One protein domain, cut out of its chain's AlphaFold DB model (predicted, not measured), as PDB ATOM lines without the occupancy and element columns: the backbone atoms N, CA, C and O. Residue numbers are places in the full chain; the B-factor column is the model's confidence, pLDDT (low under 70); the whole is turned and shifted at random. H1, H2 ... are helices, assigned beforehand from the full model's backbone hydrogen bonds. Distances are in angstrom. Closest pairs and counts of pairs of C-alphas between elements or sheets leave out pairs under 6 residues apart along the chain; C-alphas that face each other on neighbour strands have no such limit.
ATOM      1  N   PRO A 244      72.253  35.555 121.752       48.53
ATOM      2  CA  PRO A 244      71.966  34.955 120.451       48.53
ATOM      3  C   PRO A 244      71.930  35.990 119.309       48.53
ATOM      4  O   PRO A 244      72.243  35.654 118.172       48.53
ATOM      5  N   LEU A 245      71.658  37.269 119.614       50.88
ATOM      6  CA  LEU A 245      71.744  38.395 118.677       50.88
ATOM      7  C   LEU A 245      73.178  38.799 118.296       50.88
ATOM      8  O   LEU A 245      73.379  39.203 117.157       50.88
ATOM      9  N   VAL A 246      74.187  38.670 119.162       55.69
ATOM     10  CA  VAL A 246      75.596  38.878 118.766       55.69
ATOM     11  C   VAL A 246      76.078  37.699 117.916       55.69
ATOM     12  O   VAL A 246      76.792  37.895 116.935       55.69
ATOM     13  N   ILE A 247      75.638  36.473 118.221       53.50
ATOM     14  CA  ILE A 247      75.945  35.276 117.416       53.50
ATOM     15  C   ILE A 247      75.262  35.330 116.040       53.50
ATOM     16  O   ILE A 247      75.880  34.939 115.051       53.50
ATOM     17  N   ALA A 248      74.030  35.844 115.950       57.53
ATOM     18  CA  ALA A 248      73.285  35.975 114.694       57.53
ATOM     19  C   ALA A 248      73.627  37.255 113.901       57.53
ATOM     20  O   ALA A 248      73.716  37.222 112.673       57.53
ATOM     21  N   GLY A 249      73.880  38.368 114.594       68.81
ATOM     22  CA  GLY A 249      74.198  39.676 114.013       68.81
ATOM     23  C   GLY A 249      75.659  39.832 113.589       68.81
ATOM     24  O   GLY A 249      75.947  40.513 112.610       68.81
ATOM     25  N   LYS A 250      76.613  39.145 114.235       73.38
ATOM     26  CA  LYS A 250      78.029  39.180 113.819       73.38
ATOM     27  C   LYS A 250      78.252  38.612 112.409       73.38
ATOM     28  O   LYS A 250      78.971  39.246 111.640       73.38
ATOM     29  N   PRO A 251      77.645  37.481 112.002       79.25
ATOM     30  CA  PRO A 251      77.649  37.036 110.611       79.25
ATOM     31  C   PRO A 251      77.113  38.088 109.632       79.25
ATOM     32  O   PRO A 251      77.733  38.307 108.594       79.25
ATOM     33  N   GLN A 252      76.008  38.763 109.969       81.25
ATOM     34  CA  GLN A 252      75.440  39.845 109.158       81.25
ATOM     35  C   GLN A 252      76.443  41.001 109.010       81.25
ATOM     36  O   GLN A 252      76.754  41.407 107.892       81.25
ATOM     37  N   LEU A 253      77.023  41.457 110.121       83.81
ATOM     38  CA  LEU A 253      78.024  42.520 110.159       83.81
ATOM     39  C   LEU A 253      79.265  42.174 109.314       83.81
ATOM     40  O   LEU A 253      79.734  42.987 108.518       83.81
ATOM     41  N   MET A 254      79.763  40.937 109.420       86.00
ATOM     42  CA  MET A 254      80.905  40.461 108.630       86.00
ATOM     43  C   MET A 254      80.599  40.406 107.133       86.00
ATOM     44  O   MET A 254      81.481  40.704 106.331       86.00
ATOM     45  N   LEU A 255      79.366  40.070 106.737       88.88
ATOM     46  CA  LEU A 255      78.964  40.109 105.329       88.88
ATOM     47  C   LEU A 255      78.901  41.531 104.780       88.88
ATOM     48  O   LEU A 255      79.316  41.741 103.645       88.88
ATOM     49  N   ILE A 256      78.401  42.493 105.560       89.75
ATOM     50  CA  ILE A 256      78.394  43.903 105.150       89.75
ATOM     51  C   ILE A 256      79.832  44.424 105.026       89.75
ATOM     52  O   ILE A 256      80.165  45.061 104.032       89.75
ATOM     53  N   LYS A 257      80.727  44.059 105.951       89.81
ATOM     54  CA  LYS A 257      82.160  44.380 105.838       89.81
ATOM     55  C   LYS A 257      82.803  43.761 104.594       89.81
ATOM     56  O   LYS A 257      83.522  44.442 103.868       89.81
ATOM     57  N   GLU A 258      82.541  42.477 104.338       91.69
ATOM     58  CA  GLU A 258      83.025  41.769 103.143       91.69
ATOM     59  C   GLU A 258      82.505  42.445 101.866       91.69
ATOM     60  O   GLU A 258      83.266  42.650 100.926       91.69
ATOM     61  N   LEU A 259      81.233  42.852 101.851       90.44
ATOM     62  CA  LEU A 259      80.604  43.577 100.750       90.44
ATOM     63  C   LEU A 259      81.312  44.900 100.446       90.44
ATOM     64  O   LEU A 259      81.673  45.127  99.291       90.44
ATOM     65  N   THR A 260      81.556  45.732 101.459       89.31
ATOM     66  CA  THR A 260      82.271  47.008 101.305       89.31
ATOM     67  C   THR A 260      83.655  46.795 100.690       89.31
ATOM     68  O   THR A 260      83.989  47.422  99.684       89.31
ATOM     69  N   LEU A 261      84.426  45.834 101.214       89.00
ATOM     70  CA  LEU A 261      85.759  45.507 100.695       89.00
ATOM     71  C   LEU A 261      85.713  45.009  99.242       89.00
ATOM     72  O   LEU A 261      86.539  45.408  98.422       89.00
ATOM     73  N   LYS A 262      84.735  44.162  98.890       90.44
ATOM     74  CA  LYS A 262      84.595  43.640  97.520       90.44
ATOM     75  C   LYS A 262      84.196  44.694  96.507       90.44
ATOM     76  O   LYS A 262      84.688  44.642  95.381       90.44
ATOM     77  N   ILE A 263      83.348  45.647  96.887       89.94
ATOM     78  CA  ILE A 263      82.999  46.777  96.019       89.94
ATOM     79  C   ILE A 263      84.269  47.549  95.645       89.94
ATOM     80  O   ILE A 263      84.523  47.743  94.456       89.94
ATOM     81  N   HIS A 264      85.093  47.894  96.636       87.94
ATOM     82  CA  HIS A 264      86.345  48.615  96.425       87.94
ATOM     83  C   HIS A 264      87.327  47.830  95.533       87.94
ATOM     84  O   HIS A 264      87.772  48.313  94.486       87.94
ATOM     85  N   GLU A 265      87.614  46.572  95.902       88.94
ATOM     86  CA  GLU A 265      88.556  45.695  95.188       88.94
ATOM     87  C   GLU A 265      88.160  45.464  93.722       88.94
ATOM     88  O   GLU A 265      89.010  45.475  92.824       88.94
ATOM     89  N   ASP A 266      86.877  45.209  93.461       89.94
ATOM     90  CA  ASP A 266      86.424  44.795  92.136       89.94
ATOM     91  C   ASP A 266      86.206  45.963  91.177       89.94
ATOM     92  O   ASP A 266      86.343  45.773  89.961       89.94
ATOM     93  N   LEU A 267      85.895  47.152  91.699       87.06
ATOM     94  CA  LEU A 267      85.848  48.385  90.914       87.06
ATOM     95  C   LEU A 267      87.243  48.944  90.614       87.06
ATOM     96  O   LEU A 267      87.373  49.730  89.676       87.06
ATOM     97  N   LYS A 268      88.285  48.478  91.321       85.62
ATOM     98  CA  LYS A 268      89.674  48.953  91.182       85.62
ATOM     99  C   LYS A 268      89.777  50.468  91.355       85.62
ATOM    100  O   LYS A 268      90.409  51.143  90.538       85.62
ATOM    101  N   LEU A 269      89.103  50.984  92.377       80.62
ATOM    102  CA  LEU A 269      89.156  52.403  92.690       80.62
ATOM    103  C   LEU A 269      90.600  52.796  93.062       80.62
ATOM    104  O   LEU A 269      91.308  51.989  93.672       80.62
ATOM    105  N   PRO A 270      91.080  53.977  92.638       81.62
ATOM    106  CA  PRO A 270      92.356  54.518  93.093       81.62
ATOM    107  C   PRO A 270      92.409  54.673  94.617       81.62
ATOM    108  O   PRO A 270      91.384  54.888  95.264       81.62
ATOM    109  N   ASP A 271      93.617  54.635  95.185       73.81
ATOM    110  CA  ASP A 271      93.816  54.859  96.619       73.81
ATOM    111  C   ASP A 271      93.209  56.209  97.048       73.81
ATOM    112  O   ASP A 271      93.584  57.268  96.538       73.81
ATOM    113  N   GLY A 272      92.276  56.163  98.001       70.81
ATOM    114  CA  GLY A 272      91.571  57.337  98.527       70.81
ATOM    115  C   GLY A 272      90.280  57.709  97.791       70.81
ATOM    116  O   GLY A 272      89.535  58.548  98.297       70.81
ATOM    117  N   GLU A 273      89.969  57.078  96.655       78.31
ATOM    118  CA  GLU A 273      88.660  57.202  96.009       78.31
ATOM    119  C   GLU A 273      87.686  56.157  96.557       78.31
ATOM    120  O   GLU A 273      88.036  54.998  96.772       78.31
ATOM    121  N   VAL A 274      86.436  56.572  96.762       81.25
ATOM    122  CA  VAL A 274      85.341  55.705  97.210       81.25
ATOM    123  C   VAL A 274      84.117  55.939  96.339       81.25
ATOM    124  O   VAL A 274      83.903  57.037  95.822       81.25
ATOM    125  N   CYS A 275      83.291  54.910  96.183       85.94
ATOM    126  CA  CYS A 275      82.010  55.029  95.490       85.94
ATOM    127  C   CYS A 275      80.838  55.046  96.477       85.94
ATOM    128  O   CYS A 275      80.942  54.559  97.601       85.94
ATOM    129  N   LEU A 276      79.686  55.568  96.048       88.12
ATOM    130  CA  LEU A 276      78.510  55.693  96.914       88.12
ATOM    131  C   LEU A 276      78.090  54.364  97.585       88.12
ATOM    132  O   LEU A 276      77.851  54.386  98.791       88.12
ATOM    133  N   PRO A 277      78.013  53.208  96.888       90.56
ATOM    134  CA  PRO A 277      77.700  51.938  97.546       90.56
ATOM    135  C   PRO A 277      78.718  51.536  98.616       90.56
ATOM    136  O   PRO A 277      78.330  51.010  99.653       90.56
ATOM    137  N   GLU A 278      80.008  51.789  98.390       89.31
ATOM    138  CA  GLU A 278      81.059  51.515  99.375       89.31
ATOM    139  C   GLU A 278      80.887  52.383 100.624       89.31
ATOM    140  O   GLU A 278      80.880  51.854 101.734       89.31
ATOM    141  N   VAL A 279      80.660  53.690 100.448       88.81
ATOM    142  CA  VAL A 279      80.383  54.615 101.557       88.81
ATOM    143  C   VAL A 279      79.125  54.183 102.307       88.81
ATOM    144  O   VAL A 279      79.144  54.096 103.531       88.81
ATOM    145  N   PHE A 280      78.051  53.848 101.587       91.81
ATOM    146  CA  PHE A 280      76.808  53.372 102.186       91.81
ATOM    147  C   PHE A 280      77.030  52.139 103.056       91.81
ATOM    148  O   PHE A 280      76.743  52.185 104.248       91.81
ATOM    149  N   PHE A 281      77.552  51.046 102.495       91.50
ATOM    150  CA  PHE A 281      77.715  49.801 103.247       91.50
ATOM    151  C   PHE A 281      78.766  49.924 104.358       91.50
ATOM    152  O   PHE A 281      78.611  49.288 105.398       91.50
ATOM    153  N   GLY A 282      79.785  50.774 104.189       88.81
ATOM    154  CA  GLY A 282      80.709  51.152 105.259       88.81
ATOM    155  C   GLY A 282      79.998  51.830 106.433       88.81
ATOM    156  O   GLY A 282      80.133  51.381 107.566       88.81
ATOM    157  N   ARG A 283      79.156  52.835 106.164       88.06
ATOM    158  CA  ARG A 283      78.332  53.492 107.195       88.06
ATOM    159  C   ARG A 283      77.354  52.512 107.840       88.06
ATOM    160  O   ARG A 283      77.272  52.444 109.055       88.06
ATOM    161  N   VAL A 284      76.651  51.695 107.051       90.56
ATOM    162  CA  VAL A 284      75.740  50.670 107.591       90.56
ATOM    163  C   VAL A 284      76.475  49.702 108.520       90.56
ATOM    164  O   VAL A 284      75.918  49.326 109.545       90.56
ATOM    165  N   TYR A 285      77.709  49.307 108.193       88.69
ATOM    166  CA  TYR A 285      78.531  48.490 109.085       88.69
ATOM    167  C   TYR A 285      78.729  49.177 110.445       88.69
ATOM    168  O   TYR A 285      78.443  48.555 111.464       88.69
ATOM    169  N   GLU A 286      79.149  50.445 110.460       86.56
ATOM    170  CA  GLU A 286      79.368  51.219 111.694       86.56
ATOM    171  C   GLU A 286      78.082  51.321 112.534       86.56
ATOM    172  O   GLU A 286      78.087  51.059 113.736       86.56
ATOM    173  N   GLU A 287      76.951  51.623 111.893       88.31
ATOM    174  CA  GLU A 287      75.666  51.797 112.582       88.31
ATOM    175  C   GLU A 287      75.084  50.475 113.105       88.31
ATOM    176  O   GLU A 287      74.545  50.417 114.213       88.31
ATOM    177  N   LEU A 288      75.213  49.381 112.347       86.56
ATOM    178  CA  LEU A 288      74.814  48.052 112.818       86.56
ATOM    179  C   LEU A 288      75.709  47.580 113.960       86.56
ATOM    180  O   LEU A 288      75.215  46.981 114.912       86.56
ATOM    181  N   GLU A 289      77.010  47.856 113.887       84.81
ATOM    182  CA  GLU A 289      77.926  47.588 114.988       84.81
ATOM    183  C   GLU A 289      77.500  48.373 116.234       84.81
ATOM    184  O   GLU A 289      77.462  47.792 117.318       84.81
ATOM    185  N   SER A 290      77.091  49.639 116.105       86.12
ATOM    186  CA  SER A 290      76.551  50.449 117.210       86.12
ATOM    187  C   SER A 290      75.244  49.880 117.804       86.12
ATOM    188  O   SER A 290      75.129  49.672 119.014       86.12
ATOM    189  N   ILE A 291      74.286  49.468 116.976       86.25
ATOM    190  CA  ILE A 291      73.040  48.857 117.473       86.25
ATOM    191  C   ILE A 291      73.287  47.510 118.155       86.25
ATOM    192  O   ILE A 291      72.668  47.205 119.177       86.25
ATOM    193  N   LEU A 292      74.167  46.677 117.598       81.44
ATOM    194  CA  LEU A 292      74.358  45.312 118.085       81.44
ATOM    195  C   LEU A 292      74.920  45.268 119.502       81.44
ATOM    196  O   LEU A 292      74.461  44.434 120.283       81.44
ATOM    197  N   TYR A 293      75.863  46.148 119.866       80.81
ATOM    198  CA  TYR A 293      76.275  46.173 121.269       80.81
ATOM    199  C   TYR A 293      75.304  46.957 122.141       80.81
ATOM    200  O   TYR A 293      75.108  46.518 123.263       80.81
ATOM    201  N   ASP A 294      74.637  48.022 121.670       85.00
ATOM    202  CA  ASP A 294      73.586  48.658 122.487       85.00
ATOM    203  C   ASP A 294      72.532  47.613 122.886       85.00
ATOM    204  O   ASP A 294      72.094  47.548 124.033       85.00
ATOM    205  N   LYS A 295      72.218  46.684 121.974       81.69
ATOM    206  CA  LYS A 295      71.361  45.527 122.255       81.69
ATOM    207  C   LYS A 295      71.986  44.543 123.238       81.69
ATOM    208  O   LYS A 295      71.261  44.006 124.071       81.69
ATOM    209  N   ALA A 296      73.289  44.284 123.138       77.44
ATOM    210  CA  ALA A 296      74.008  43.391 124.048       77.44
ATOM    211  C   ALA A 296      74.073  43.937 125.485       77.44
ATOM    212  O   ALA A 296      73.981  43.154 126.427       77.44
ATOM    213  N   PHE A 297      74.179  45.258 125.641       77.56
ATOM    214  CA  PHE A 297      74.191  45.948 126.935       77.56
ATOM    215  C   PHE A 297      72.786  46.310 127.447       77.56
ATOM    216  O   PHE A 297      72.631  46.724 128.592       77.56
ATOM    217  N   GLY A 298      71.742  46.109 126.634       78.12
ATOM    218  CA  GLY A 298      70.347  46.304 127.035       78.12
ATOM    219  C   GLY A 298      69.803  47.727 126.858       78.12
ATOM    220  O   GLY A 298      68.704  47.999 127.332       78.12
ATOM    221  N   PHE A 299      70.505  48.602 126.134       83.88
ATOM    222  CA  PHE A 299      70.130  50.001 125.874       83.88
ATOM    223  C   PHE A 299      69.074  50.116 124.758       83.88
ATOM    224  O   PHE A 299      69.314  50.646 123.669       83.88
ATOM    225  N   SER A 300      67.889  49.551 124.996       83.00
ATOM    226  CA  SER A 300      66.810  49.458 123.999       83.00
ATOM    227  C   SER A 300      66.289  50.819 123.531       83.00
ATOM    228  O   SER A 300      65.964  50.986 122.354       83.00
ATOM    229  N   GLU A 301      66.253  51.798 124.426       84.94
ATOM    230  CA  GLU A 301      65.875  53.182 124.157       84.94
ATOM    231  C   GLU A 301      66.847  53.881 123.197       84.94
ATOM    232  O   GLU A 301      66.427  54.657 122.332       84.94
ATOM    233  N   ILE A 302      68.140  53.551 123.288       90.19
ATOM    234  CA  ILE A 302      69.171  54.089 122.397       90.19
ATOM    235  C   ILE A 302      69.053  53.476 121.001       90.19
ATOM    236  O   ILE A 302      69.084  54.194 120.003       90.19
ATOM    237  N   ILE A 303      68.794  52.170 120.904       89.38
ATOM    238  CA  ILE A 303      68.554  51.519 119.606       89.38
ATOM    239  C   ILE A 303      67.403  52.203 118.865       89.38
ATOM    240  O   ILE A 303      67.512  52.495 117.674       89.38
ATOM    241  N   LYS A 304      66.297  52.482 119.563       88.50
ATOM    242  CA  LYS A 304      65.138  53.140 118.955       88.50
ATOM    243  C   LYS A 304      65.444  54.555 118.493       88.50
ATOM    244  O   LYS A 304      64.999  54.936 117.413       88.50
ATOM    245  N   SER A 305      66.196  55.330 119.267       91.19
ATOM    246  CA  SER A 305      66.556  56.696 118.879       91.19
ATOM    247  C   SER A 305      67.468  56.714 117.636       91.19
ATOM    248  O   SER A 305      67.268  57.551 116.748       91.19
ATOM    249  N   LYS A 306      68.358  55.720 117.493       91.62
ATOM    250  CA  LYS A 306      69.254  55.523 116.335       91.62
ATOM    251  C   LYS A 306      68.560  55.043 115.052       91.62
ATOM    252  O   LYS A 306      69.121  55.188 113.967       91.62
ATOM    253  N   VAL A 307      67.314  54.559 115.110       93.00
ATOM    254  CA  VAL A 307      66.558  54.182 113.894       93.00
ATOM    255  C   VAL A 307      66.420  55.357 112.926       93.00
ATOM    256  O   VAL A 307      66.539  55.165 111.715       93.00
ATOM    257  N   LYS A 308      66.197  56.573 113.439       93.12
ATOM    258  CA  LYS A 308      66.003  57.766 112.610       93.12
ATOM    259  C   LYS A 308      67.178  57.995 111.647       93.12
ATOM    260  O   LYS A 308      66.930  57.960 110.442       93.12
ATOM    261  N   PRO A 309      68.423  58.233 112.113       92.06
ATOM    262  CA  PRO A 309      69.538  58.492 111.203       92.06
ATOM    263  C   PRO A 309      69.795  57.328 110.232       92.06
ATOM    264  O   PRO A 309      70.114  57.572 109.070       92.06
ATOM    265  N   ILE A 310      69.569  56.077 110.645       93.62
ATOM    266  CA  ILE A 310      69.740  54.900 109.778       93.62
ATOM    267  C   ILE A 310      68.689  54.855 108.665       93.62
ATOM    268  O   ILE A 310      69.016  54.602 107.508       93.62
ATOM    269  N   PHE A 311      67.423  55.126 108.978       95.31
ATOM    270  CA  PHE A 311      66.360  55.149 107.970       95.31
ATOM    271  C   PHE A 311      66.547  56.295 106.977       95.31
ATOM    272  O   PHE A 311      66.274  56.131 105.790       95.31
ATOM    273  N   GLU A 312      67.044  57.442 107.440       93.19
ATOM    274  CA  GLU A 312      67.373  58.576 106.574       93.19
ATOM    275  C   GLU A 312      68.572  58.260 105.663       93.19
ATOM    276  O   GLU A 312      68.533  58.577 104.471       93.19
ATOM    277  N   LEU A 313      69.591  57.557 106.176       92.69
ATOM    278  CA  LEU A 313      70.708  57.020 105.389       92.69
ATOM    279  C   LEU A 313      70.212  56.055 104.298       92.69
ATOM    280  O   LEU A 313      70.589  56.171 103.130       92.69
ATOM    281  N   PHE A 314      69.338  55.121 104.674       95.25
ATOM    282  CA  PHE A 314      68.744  54.130 103.776       95.25
ATOM    283  C   PHE A 314      67.921  54.798 102.672       95.25
ATOM    284  O   PHE A 314      68.081  54.463 101.496       95.25
ATOM    285  N   ALA A 315      67.097  55.786 103.031       93.62
ATOM    286  CA  ALA A 315      66.268  56.517 102.080       93.62
ATOM    287  C   ALA A 315      67.123  57.289 101.071       93.62
ATOM    288  O   ALA A 315      66.848  57.255  99.869       93.62
ATOM    289  N   THR A 316      68.213  57.911 101.529       90.31
ATOM    290  CA  THR A 316      69.140  58.608 100.633       90.31
ATOM    291  C   THR A 316      69.806  57.657  99.660       90.31
ATOM    292  O   THR A 316      69.898  57.968  98.470       90.31
ATOM    293  N   PHE A 317      70.249  56.492 100.128       92.56
ATOM    294  CA  PHE A 317      70.860  55.506  99.249       92.56
ATOM    295  C   PHE A 317      69.864  54.968  98.219       92.56
ATOM    296  O   PHE A 317      70.161  55.000  97.026       92.56
ATOM    297  N   HIS A 318      68.662  54.576  98.651       93.50
ATOM    298  CA  HIS A 318      67.577  54.140  97.769       93.50
ATOM    299  C   HIS A 318      67.293  55.159  96.659       93.50
ATOM    300  O   HIS A 318      67.276  54.840  95.468       93.50
ATOM    301  N   TYR A 319      67.119  56.421  97.047       90.19
ATOM    302  CA  TYR A 319      66.878  57.490  96.095       90.19
ATOM    303  C   TYR A 319      68.059  57.679  95.144       90.19
ATOM    304  O   TYR A 319      67.871  57.809  93.935       90.19
ATOM    305  N   SER A 320      69.286  57.635  95.659       88.69
ATOM    306  CA  SER A 320      70.486  57.789  94.839       88.69
ATOM    307  C   SER A 320      70.631  56.668  93.809       88.69
ATOM    308  O   SER A 320      70.980  56.925  92.656       88.69
ATOM    309  N   LEU A 321      70.282  55.434  94.187       89.69
ATOM    310  CA  LEU A 321      70.222  54.292  93.278       89.69
ATOM    311  C   LEU A 321      69.206  54.503  92.144       89.69
ATOM    312  O   LEU A 321      69.507  54.174  90.995       89.69
ATOM    313  N   LYS A 322      68.034  55.085  92.435       88.81
ATOM    314  CA  LYS A 322      67.015  55.424  91.423       88.81
ATOM    315  C   LYS A 322      67.469  56.512  90.451       88.81
ATOM    316  O   LYS A 322      67.129  56.441  89.271       88.81
ATOM    317  N   GLN A 323      68.206  57.513  90.936       86.50
ATOM    318  CA  GLN A 323      68.714  58.597  90.088       86.50
ATOM    319  C   GLN A 323      69.822  58.124  89.136       86.50
ATOM    320  O   GLN A 323      69.917  58.618  88.013       86.50
ATOM    321  N   GLY A 324      70.630  57.152  89.571       80.12
ATOM    322  CA  GLY A 324      71.749  56.612  88.804       80.12
ATOM    323  C   GLY A 324      73.014  57.477  88.861       80.12
ATOM    324  O   GLY A 324      72.998  58.641  89.267       80.12
ATOM    325  N   GLU A 325      74.140  56.884  88.453       72.50
ATOM    326  CA  GLU A 325      75.441  57.562  88.416       72.50
ATOM    327  C   GLU A 325      75.440  58.758  87.449       72.50
ATOM    328  O   GLU A 325      74.871  58.698  86.357       72.50
ATOM    329  N   ALA A 437      54.355  51.223 125.238       53.75
ATOM    330  CA  ALA A 437      54.430  50.724 123.857       53.75
ATOM    331  C   ALA A 437      55.818  50.926 123.206       53.75
ATOM    332  O   ALA A 437      56.138  50.291 122.198       53.75
ATOM    333  N   PHE A 438      56.663  51.771 123.807       58.53
ATOM    334  CA  PHE A 438      57.987  52.131 123.310       58.53
ATOM    335  C   PHE A 438      59.125  51.191 123.765       58.53
ATOM    336  O   PHE A 438      60.220  51.316 123.226       58.53
ATOM    337  N   LEU A 439      58.898  50.201 124.635       60.28
ATOM    338  CA  LEU A 439      59.985  49.410 125.246       60.28
ATOM    339  C   LEU A 439      60.728  48.442 124.287       60.28
ATOM    340  O   LEU A 439      61.914  48.174 124.470       60.28
ATOM    341  N   ASP A 440      60.071  47.888 123.260       68.56
ATOM    342  CA  ASP A 440      60.652  46.781 122.474       68.56
ATOM    343  C   ASP A 440      61.566  47.230 121.314       68.56
ATOM    344  O   ASP A 440      61.098  47.712 120.275       68.56
ATOM    345  N   SER A 441      62.875  46.995 121.459       73.44
ATOM    346  CA  SER A 441      63.889  47.223 120.417       73.44
ATOM    347  C   SER A 441      63.999  46.100 119.373       73.44
ATOM    348  O   SER A 441      64.626  46.310 118.334       73.44
ATOM    349  N   ASP A 442      63.372  44.929 119.564       76.88
ATOM    350  CA  ASP A 442      63.400  43.846 118.562       76.88
ATOM    351  C   ASP A 442      62.731  44.302 117.254       76.88
ATOM    352  O   ASP A 442      63.204  43.995 116.158       76.88
ATOM    353  N   SER A 443      61.646  45.075 117.360       77.81
ATOM    354  CA  SER A 443      60.959  45.679 116.211       77.81
ATOM    355  C   SER A 443      61.867  46.615 115.398       77.81
ATOM    356  O   SER A 443      61.780  46.641 114.164       77.81
ATOM    357  N   ALA A 444      62.781  47.320 116.071       84.94
ATOM    358  CA  ALA A 444      63.754  48.201 115.444       84.94
ATOM    359  C   ALA A 444      64.781  47.416 114.629       84.94
ATOM    360  O   ALA A 444      64.907  47.637 113.422       84.94
ATOM    361  N   CYS A 445      65.428  46.430 115.255       84.38
ATOM    362  CA  CYS A 445      66.401  45.566 114.589       84.38
ATOM    363  C   CYS A 445      65.789  44.847 113.376       84.38
ATOM    364  O   CYS A 445      66.391  44.819 112.303       84.38
ATOM    365  N   LYS A 446      64.559  44.331 113.509       81.06
ATOM    366  CA  LYS A 446      63.822  43.683 112.409       81.06
ATOM    367  C   LYS A 446      63.582  44.618 111.234       81.06
ATOM    368  O   LYS A 446      63.780  44.228 110.086       81.06
ATOM    369  N   SER A 447      63.127  45.836 111.511       87.44
ATOM    370  CA  SER A 447      62.801  46.800 110.458       87.44
ATOM    371  C   SER A 447      64.058  47.231 109.700       87.44
ATOM    372  O   SER A 447      64.031  47.313 108.473       87.44
ATOM    373  N   ILE A 448      65.173  47.423 110.414       90.56
ATOM    374  CA  ILE A 448      66.482  47.706 109.814       90.56
ATOM    375  C   ILE A 448      66.925  46.548 108.914       90.56
ATOM    376  O   ILE A 448      67.282  46.782 107.763       90.56
ATOM    377  N   ASP A 449      66.861  45.307 109.398       86.81
ATOM    378  CA  ASP A 449      67.301  44.138 108.630       86.81
ATOM    379  C   ASP A 449      66.455  43.912 107.363       86.81
ATOM    380  O   ASP A 449      66.989  43.658 106.281       86.81
ATOM    381  N   VAL A 450      65.133  44.088 107.457       87.50
ATOM    382  CA  VAL A 450      64.214  43.991 106.309       87.50
ATOM    383  C   VAL A 450      64.535  45.036 105.244       87.50
ATOM    384  O   VAL A 450      64.629  44.699 104.059       87.50
ATOM    385  N   LEU A 451      64.715  46.297 105.646       92.75
ATOM    386  CA  LEU A 451      65.052  47.375 104.717       92.75
ATOM    387  C   LEU A 451      66.439  47.171 104.103       92.75
ATOM    388  O   LEU A 451      66.593  47.316 102.892       92.75
ATOM    389  N   LEU A 452      67.430  46.766 104.900       92.69
ATOM    390  CA  LEU A 452      68.783  46.504 104.418       92.69
ATOM    391  C   LEU A 452      68.811  45.362 103.397       92.69
ATOM    392  O   LEU A 452      69.449  45.487 102.351       92.69
ATOM    393  N   LEU A 453      68.075  44.275 103.644       91.31
ATOM    394  CA  LEU A 453      67.931  43.194 102.672       91.31
ATOM    395  C   LEU A 453      67.305  43.691 101.361       91.31
ATOM    396  O   LEU A 453      67.766  43.324 100.278       91.31
ATOM    397  N   ALA A 454      66.253  44.507 101.443       92.69
ATOM    398  CA  ALA A 454      65.587  45.050 100.263       92.69
ATOM    399  C   ALA A 454      66.522  45.960  99.446       92.69
ATOM    400  O   ALA A 454      66.627  45.792  98.230       92.69
ATOM    401  N   LEU A 455      67.281  46.833 100.113       94.38
ATOM    402  CA  LEU A 455      68.301  47.677  99.484       94.38
ATOM    403  C   LEU A 455      69.414  46.854  98.842       94.38
ATOM    404  O   LEU A 455      69.839  47.140  97.722       94.38
ATOM    405  N   PHE A 456      69.871  45.795  99.511       93.38
ATOM    406  CA  PHE A 456      70.908  44.935  98.954       93.38
ATOM    407  C   PHE A 456      70.414  44.215  97.687       93.38
ATOM    408  O   PHE A 456      71.145  44.114  96.697       93.38
ATOM    409  N   LYS A 457      69.148  43.779  97.659       93.44
ATOM    410  CA  LYS A 457      68.510  43.218  96.454       93.44
ATOM    411  C   LYS A 457      68.420  44.234  95.323       93.44
ATOM    412  O   LYS A 457      68.745  43.901  94.182       93.44
ATOM    413  N   GLU A 458      67.998  45.456  95.627       93.56
ATOM    414  CA  GLU A 458      67.908  46.538  94.648       93.56
ATOM    415  C   GLU A 458      69.283  46.853  94.038       93.56
ATOM    416  O   GLU A 458      69.438  46.836  92.812       93.56
ATOM    417  N   TYR A 459      70.307  47.016  94.880       92.94
ATOM    418  CA  TYR A 459      71.683  47.225  94.435       92.94
ATOM    419  C   TYR A 459      72.194  46.062  93.572       92.94
ATOM    420  O   TYR A 459      72.765  46.281  92.501       92.94
ATOM    421  N   ALA A 460      71.938  44.813  93.972       92.56
ATOM    422  CA  ALA A 460      72.333  43.641  93.195       92.56
ATOM    423  C   ALA A 460      71.693  43.612  91.794       92.56
ATOM    424  O   ALA A 460      72.353  43.240  90.816       92.56
ATOM    425  N   GLU A 461      70.433  44.034  91.658       92.50
ATOM    426  CA  GLU A 461      69.772  44.133  90.354       92.50
ATOM    427  C   GLU A 461      70.341  45.267  89.490       92.50
ATOM    428  O   GLU A 461      70.502  45.084  88.279       92.50
ATOM    429  N   ILE A 462      70.718  46.402  90.083       90.25
ATOM    430  CA  ILE A 462      71.428  47.485  89.384       90.25
ATOM    431  C   ILE A 462      72.783  46.987  88.873       90.25
ATOM    432  O   ILE A 462      73.088  47.110  87.683       90.25
ATOM    433  N   VAL A 463      73.566  46.332  89.735       89.62
ATOM    434  CA  VAL A 463      74.877  45.762  89.388       89.62
ATOM    435  C   VAL A 463      74.765  44.755  88.242       89.62
ATOM    436  O   VAL A 463      75.589  44.724  87.324       89.62
ATOM    437  N   LYS A 464      73.715  43.936  88.253       88.81
ATOM    438  CA  LYS A 464      73.433  42.948  87.210       88.81
ATOM    439  C   LYS A 464      73.102  43.597  85.865       88.81
ATOM    440  O   LYS A 464      73.629  43.124  84.851       88.81
ATOM    441  N   LYS A 465      72.275  44.650  85.856       88.12
ATOM    442  CA  LYS A 465      71.829  45.372  84.647       88.12
ATOM    443  C   LYS A 465      72.934  46.221  84.015       88.12
ATOM    444  O   LYS A 465      72.999  46.300  82.792       88.12
ATOM    445  N   ASN A 466      73.813  46.806  84.824       84.75
ATOM    446  CA  ASN A 466      74.880  47.683  84.345       84.75
ATOM    447  C   ASN A 466      76.089  46.919  83.792       84.75
ATOM    448  O   ASN A 466      76.292  45.732  84.065       84.75
ATOM    449  N   ASN A 467      76.930  47.597  83.010       83.12
ATOM    450  CA  ASN A 467      78.147  47.020  82.428       83.12
ATOM    451  C   ASN A 467      79.317  46.984  83.434       83.12
ATOM    452  O   ASN A 467      80.414  47.452  83.145       83.12
ATOM    453  N   LEU A 468      79.063  46.448  84.630       86.44
ATOM    454  CA  LEU A 468      80.042  46.340  85.711       86.44
ATOM    455  C   LEU A 468      80.908  45.070  85.606       86.44
ATOM    456  O   LEU A 468      80.513  44.104  84.932       86.44
ATOM    457  N   PRO A 469      82.074  45.029  86.287       89.88
ATOM    458  CA  PRO A 469      82.969  43.877  86.282       89.88
ATOM    459  C   PRO A 469      82.255  42.561  86.620       89.88
ATOM    460  O   PRO A 469      81.482  42.469  87.571       89.88
ATOM    461  N   LYS A 470      82.538  41.494  85.856       90.38
ATOM    462  CA  LYS A 470      81.926  40.167  86.079       90.38
ATOM    463  C   LYS A 470      82.182  39.623  87.487       90.38
ATOM    464  O   LYS A 470      81.322  38.923  88.014       90.38
ATOM    465  N   LYS A 471      83.355  39.928  88.052       91.62
ATOM    466  CA  LYS A 471      83.740  39.528  89.408       91.62
ATOM    467  C   LYS A 471      82.825  40.183  90.448       91.62
ATOM    468  O   LYS A 471      82.158  39.444  91.160       91.62
ATOM    469  N   LEU A 472      82.616  41.502  90.350       90.06
ATOM    470  CA  LEU A 472      81.673  42.233  91.202       90.06
ATOM    471  C   LEU A 472      80.275  41.613  91.153       90.06
ATOM    472  O   LEU A 472      79.689  41.299  92.182       90.06
ATOM    473  N   LYS A 473      79.746  41.342  89.953       91.56
ATOM    474  CA  LYS A 473      78.422  40.706  89.813       91.56
ATOM    475  C   LYS A 473      78.333  39.353  90.530       91.56
ATOM    476  O   LYS A 473      77.277  39.011  91.063       91.56
ATOM    477  N   TYR A 474      79.406  38.562  90.497       92.75
ATOM    478  CA  TYR A 474      79.472  37.270  91.172       92.75
ATOM    479  C   TYR A 474      79.562  37.432  92.694       92.75
ATOM    480  O   TYR A 474      78.782  36.793  93.405       92.75
ATOM    481  N   ASP A 475      80.444  38.307  93.177       92.00
ATOM    482  CA  ASP A 475      80.672  38.531  94.606       92.00
ATOM    483  C   ASP A 475      79.417  39.110  95.276       92.00
ATOM    484  O   ASP A 475      78.930  38.538  96.251       92.00
ATOM    485  N   ILE A 476      78.781  40.123  94.671       92.62
ATOM    486  CA  ILE A 476      77.500  40.687  95.134       92.62
ATOM    487  C   ILE A 476      76.410  39.614  95.225       92.62
ATOM    488  O   ILE A 476      75.728  39.493  96.241       92.62
ATOM    489  N   LYS A 477      76.260  38.783  94.188       92.75
ATOM    490  CA  LYS A 477      75.258  37.707  94.179       92.75
ATOM    491  C   LYS A 477      75.532  36.656  95.259       92.75
ATOM    492  O   LYS A 477      74.593  36.136  95.865       92.75
ATOM    493  N   SER A 478      76.798  36.303  95.459       93.00
ATOM    494  CA  SER A 478      77.225  35.339  96.473       93.00
ATOM    495  C   SER A 478      76.910  35.850  97.879       93.00
ATOM    496  O   SER A 478      76.289  35.139  98.671       93.00
ATOM    497  N   LEU A 479      77.268  37.104  98.158       92.25
ATOM    498  CA  LEU A 479      77.035  37.762  99.440       92.25
ATOM    499  C   LEU A 479      75.550  37.939  99.740       92.25
ATOM    500  O   LEU A 479      75.119  37.580 100.832       92.25
ATOM    501  N   LEU A 480      74.754  38.378  98.760       91.94
ATOM    502  CA  LEU A 480      73.304  38.489  98.914       91.94
ATOM    503  C   LEU A 480      72.678  37.144  99.300       91.94
ATOM    504  O   LEU A 480      71.883  37.077 100.231       91.94
ATOM    505  N   LYS A 481      73.089  36.049  98.649       92.00
ATOM    506  CA  LYS A 481      72.588  34.711  98.987       92.00
ATOM    507  C   LYS A 481      72.950  34.303 100.419       92.00
ATOM    508  O   LYS A 481      72.125  33.706 101.105       92.00
ATOM    509  N   LYS A 482      74.180  34.586 100.870       90.19
ATOM    510  CA  LYS A 482      74.588  34.325 102.263       90.19
ATOM    511  C   LYS A 482      73.735  35.146 103.235       90.19
ATOM    512  O   LYS A 482      73.269  34.603 104.233       90.19
ATOM    513  N   TYR A 483      73.493  36.414 102.914       87.69
ATOM    514  CA  TYR A 483      72.686  37.314 103.730       87.69
ATOM    515  C   TYR A 483      71.230  36.830 103.834       87.69
ATOM    516  O   TYR A 483      70.688  36.755 104.930       87.69
ATOM    517  N   GLU A 484      70.608  36.413 102.726       88.19
ATOM    518  CA  GLU A 484      69.242  35.862 102.721       88.19
ATOM    519  C   GLU A 484      69.089  34.632 103.630       88.19
ATOM    520  O   GLU A 484      68.064  34.470 104.295       88.19
ATOM    521  N   ILE A 485      70.111  33.770 103.682       85.19
ATOM    522  CA  ILE A 485      70.128  32.597 104.565       85.19
ATOM    523  C   ILE A 485      70.148  33.031 106.033       85.19
ATOM    524  O   ILE A 485      69.385  32.491 106.835       85.19
ATOM    525  N   ILE A 486      70.985  34.010 106.384       79.62
ATOM    526  CA  ILE A 486      71.075  34.538 107.753       79.62
ATOM    527  C   ILE A 486      69.753  35.193 108.152       79.62
ATOM    528  O   ILE A 486      69.188  34.820 109.173       79.62
ATOM    529  N   HIS A 487      69.209  36.069 107.306       77.75
ATOM    530  CA  HIS A 487      67.916  36.722 107.526       77.75
ATOM    531  C   HIS A 487      66.791  35.705 107.777       77.75
ATOM    532  O   HIS A 487      66.017  35.822 108.725       77.75
ATOM    533  N   THR A 488      66.733  34.645 106.965       76.38
ATOM    534  CA  THR A 488      65.738  33.572 107.134       76.38
ATOM    535  C   THR A 488      65.942  32.803 108.442       76.38
ATOM    536  O   THR A 488      64.967  32.418 109.085       76.38
ATOM    537  N   THR A 489      67.196  32.584 108.846       70.12
ATOM    538  CA  THR A 489      67.540  31.898 110.101       70.12
ATOM    539  C   THR A 489      67.118  32.730 111.312       70.12
ATOM    540  O   THR A 489      66.453  32.196 112.196       70.12
ATOM    541  N   ILE A 490      67.400  34.039 111.301       66.62
ATOM    542  CA  ILE A 490      66.969  34.995 112.334       66.62
ATOM    543  C   ILE A 490      65.442  34.969 112.473       66.62
ATOM    544  O   ILE A 490      64.917  34.747 113.563       66.62
ATOM    545  N   LEU A 491      64.715  35.095 111.358       64.38
ATOM    546  CA  LEU A 491      63.250  35.030 111.362       64.38
ATOM    547  C   LEU A 491      62.719  33.692 111.903       64.38
ATOM    548  O   LEU A 491      61.731  33.669 112.638       64.38
ATOM    549  N   TYR A 492      63.356  32.571 111.558       58.56
ATOM    550  CA  TYR A 492      62.938  31.243 112.008       58.56
ATOM    551  C   TYR A 492      63.157  31.031 113.512       58.56
ATOM    552  O   TYR A 492      62.263  30.523 114.196       58.56
ATOM    553  N   GLU A 493      64.309  31.428 114.054       58.69
ATOM    554  CA  GLU A 493      64.587  31.330 115.493       58.69
ATOM    555  C   GLU A 493      63.580  32.146 116.313       58.69
ATOM    556  O   GLU A 493      63.060  31.688 117.337       58.69
ATOM    557  N   GLU A 494      63.196  33.318 115.823       54.53
ATOM    558  CA  GLU A 494      62.251  34.177 116.528       54.53
ATOM    559  C   GLU A 494      60.792  33.736 116.417       54.53
ATOM    560  O   GLU A 494      60.050  33.845 117.393       54.53
ATOM    561  N   LEU A 495      60.365  33.220 115.262       51.81
ATOM    562  CA  LEU A 495      58.985  32.766 115.059       51.81
ATOM    563  C   LEU A 495      58.712  31.390 115.677       51.81
ATOM    564  O   LEU A 495      57.560  31.076 115.982       51.81
ATOM    565  N   THR A 496      59.748  30.570 115.871       48.12
ATOM    566  CA  THR A 496      59.578  29.148 116.209       48.12
ATOM    567  C   THR A 496      60.177  28.766 117.560       48.12
ATOM    568  O   THR A 496      59.550  28.007 118.296       48.12
ATOM    569  N   LEU A 497      61.354  29.288 117.927       44.53
ATOM    570  CA  LEU A 497      62.056  28.910 119.161       44.53
ATOM    571  C   LEU A 497      61.680  29.808 120.346       44.53
ATOM    572  O   LEU A 497      61.307  29.276 121.390       44.53
ATOM    573  N   LYS A 498      61.679  31.142 120.192       49.75
ATOM    574  CA  LYS A 498      61.305  32.084 121.276       49.75
ATOM    575  C   LYS A 498      59.908  31.792 121.876       49.75
ATOM    576  O   LYS A 498      59.803  31.716 123.101       49.75
ATOM    577  N   PRO A 499      58.838  31.554 121.087       43.31
ATOM    578  CA  PRO A 499      57.516  31.232 121.633       43.31
ATOM    579  C   PRO A 499      57.441  29.851 122.295       43.31
ATOM    580  O   PRO A 499      56.630  29.652 123.199       43.31
ATOM    581  N   LEU A 500      58.262  28.890 121.851       34.03
ATOM    582  CA  LEU A 500      58.349  27.563 122.462       34.03
ATOM    583  C   LEU A 500      59.079  27.625 123.804       34.03
ATOM    584  O   LEU A 500      58.601  27.055 124.775       34.03
ATOM    585  N   ILE A 501      60.190  28.360 123.870       43.22
ATOM    586  CA  ILE A 501      60.974  28.570 125.092       43.22
ATOM    587  C   ILE A 501      60.141  29.340 126.125       43.22
ATOM    588  O   ILE A 501      60.009  28.884 127.253       43.22
ATOM    589  N   LYS A 502      59.431  30.402 125.717       40.38
ATOM    590  CA  LYS A 502      58.506  31.156 126.588       40.38
ATOM    591  C   LYS A 502      57.302  30.330 127.075       40.38
ATOM    592  O   LYS A 502      56.667  30.683 128.062       40.38
ATOM    593  N   LYS A 503      56.961  29.233 126.386       37.53
ATOM    594  CA  LYS A 503      55.966  28.242 126.843       37.53
ATOM    595  C   LYS A 503      56.557  27.160 127.751       37.53
ATOM    596  O   LYS A 503      55.785  26.437 128.375       37.53
ATOM    597  N   LEU A 504      57.878  27.012 127.780       34.84
ATOM    598  CA  LEU A 504      58.584  25.961 128.512       34.84
ATOM    599  C   LEU A 504      59.218  26.447 129.827       34.84
ATOM    600  O   LEU A 504      59.617  25.591 130.616       34.84
ATOM    601  N   GLY A 505      59.230  27.758 130.101       34.53
ATOM    602  CA  GLY A 505      59.629  28.341 131.389       34.53
ATOM    603  C   GLY A 505      60.410  29.623 131.213       34.53
ATOM    604  O   GLY A 505      61.612  29.499 130.898       34.53
TER     605      GLY A 505
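What this domain is: This is residues 244 to 325 and 437 to 505 of the 505 residues of an uncharacterized protein of Anaeroplasma bactoclasticum (UniProt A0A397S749). Five long helices stand nearly side by side in a bundle, H1 to H5 in chain order round a ring that H5 closes by packing on H1; residues 495 to 505 stick out past one end. The 151 printed residues are all helix in class, compact, with radius of gyration of the C-alphas 16.6 A and spans 55 by 27 by 26 A.

How they stand to each other: H1, residues 244 to 267, and H2, residues 276 to 297, form a hairpin at 15 degrees; their closest C-alphas, Thr 260 and Glu 278, are 5.1 A apart. H3, residues 300 to 323, touches H2, closest C-alphas Ile 291 and Ile 303, 5.6 A. H4, residues 442 to 465, touches H3 and runs the same way, closest C-alphas Lys 304 and Ala 444, 6.2 A. H5, residues 470 to 504, touches H1, closest C-alphas Asp 266 and Leu 472, 5.5 A, and touches H4 with residues 472 to 487 alone, closest C-alphas Lys 464 and Lys 473, 6.1 A. O i to N i+4 pairs are within hydrogen-bond range throughout H2 and H4, 18 of 20 in H1 and H3, 28 of 31 in H5.

Where its parts are: H1 begins at C-alpha 244 (71.966, 34.955, 120.451); H5, 50.5 A long, ends at C-alpha 504 (58.584, 25.961, 128.512).

The domain as a whole: Residues 326 to 436 are cut out, a 41.8 A gap between C-alphas 325 and 437. pLDDT is under 70 at residues 244 to 249, 437 to 440 and 490 to 505.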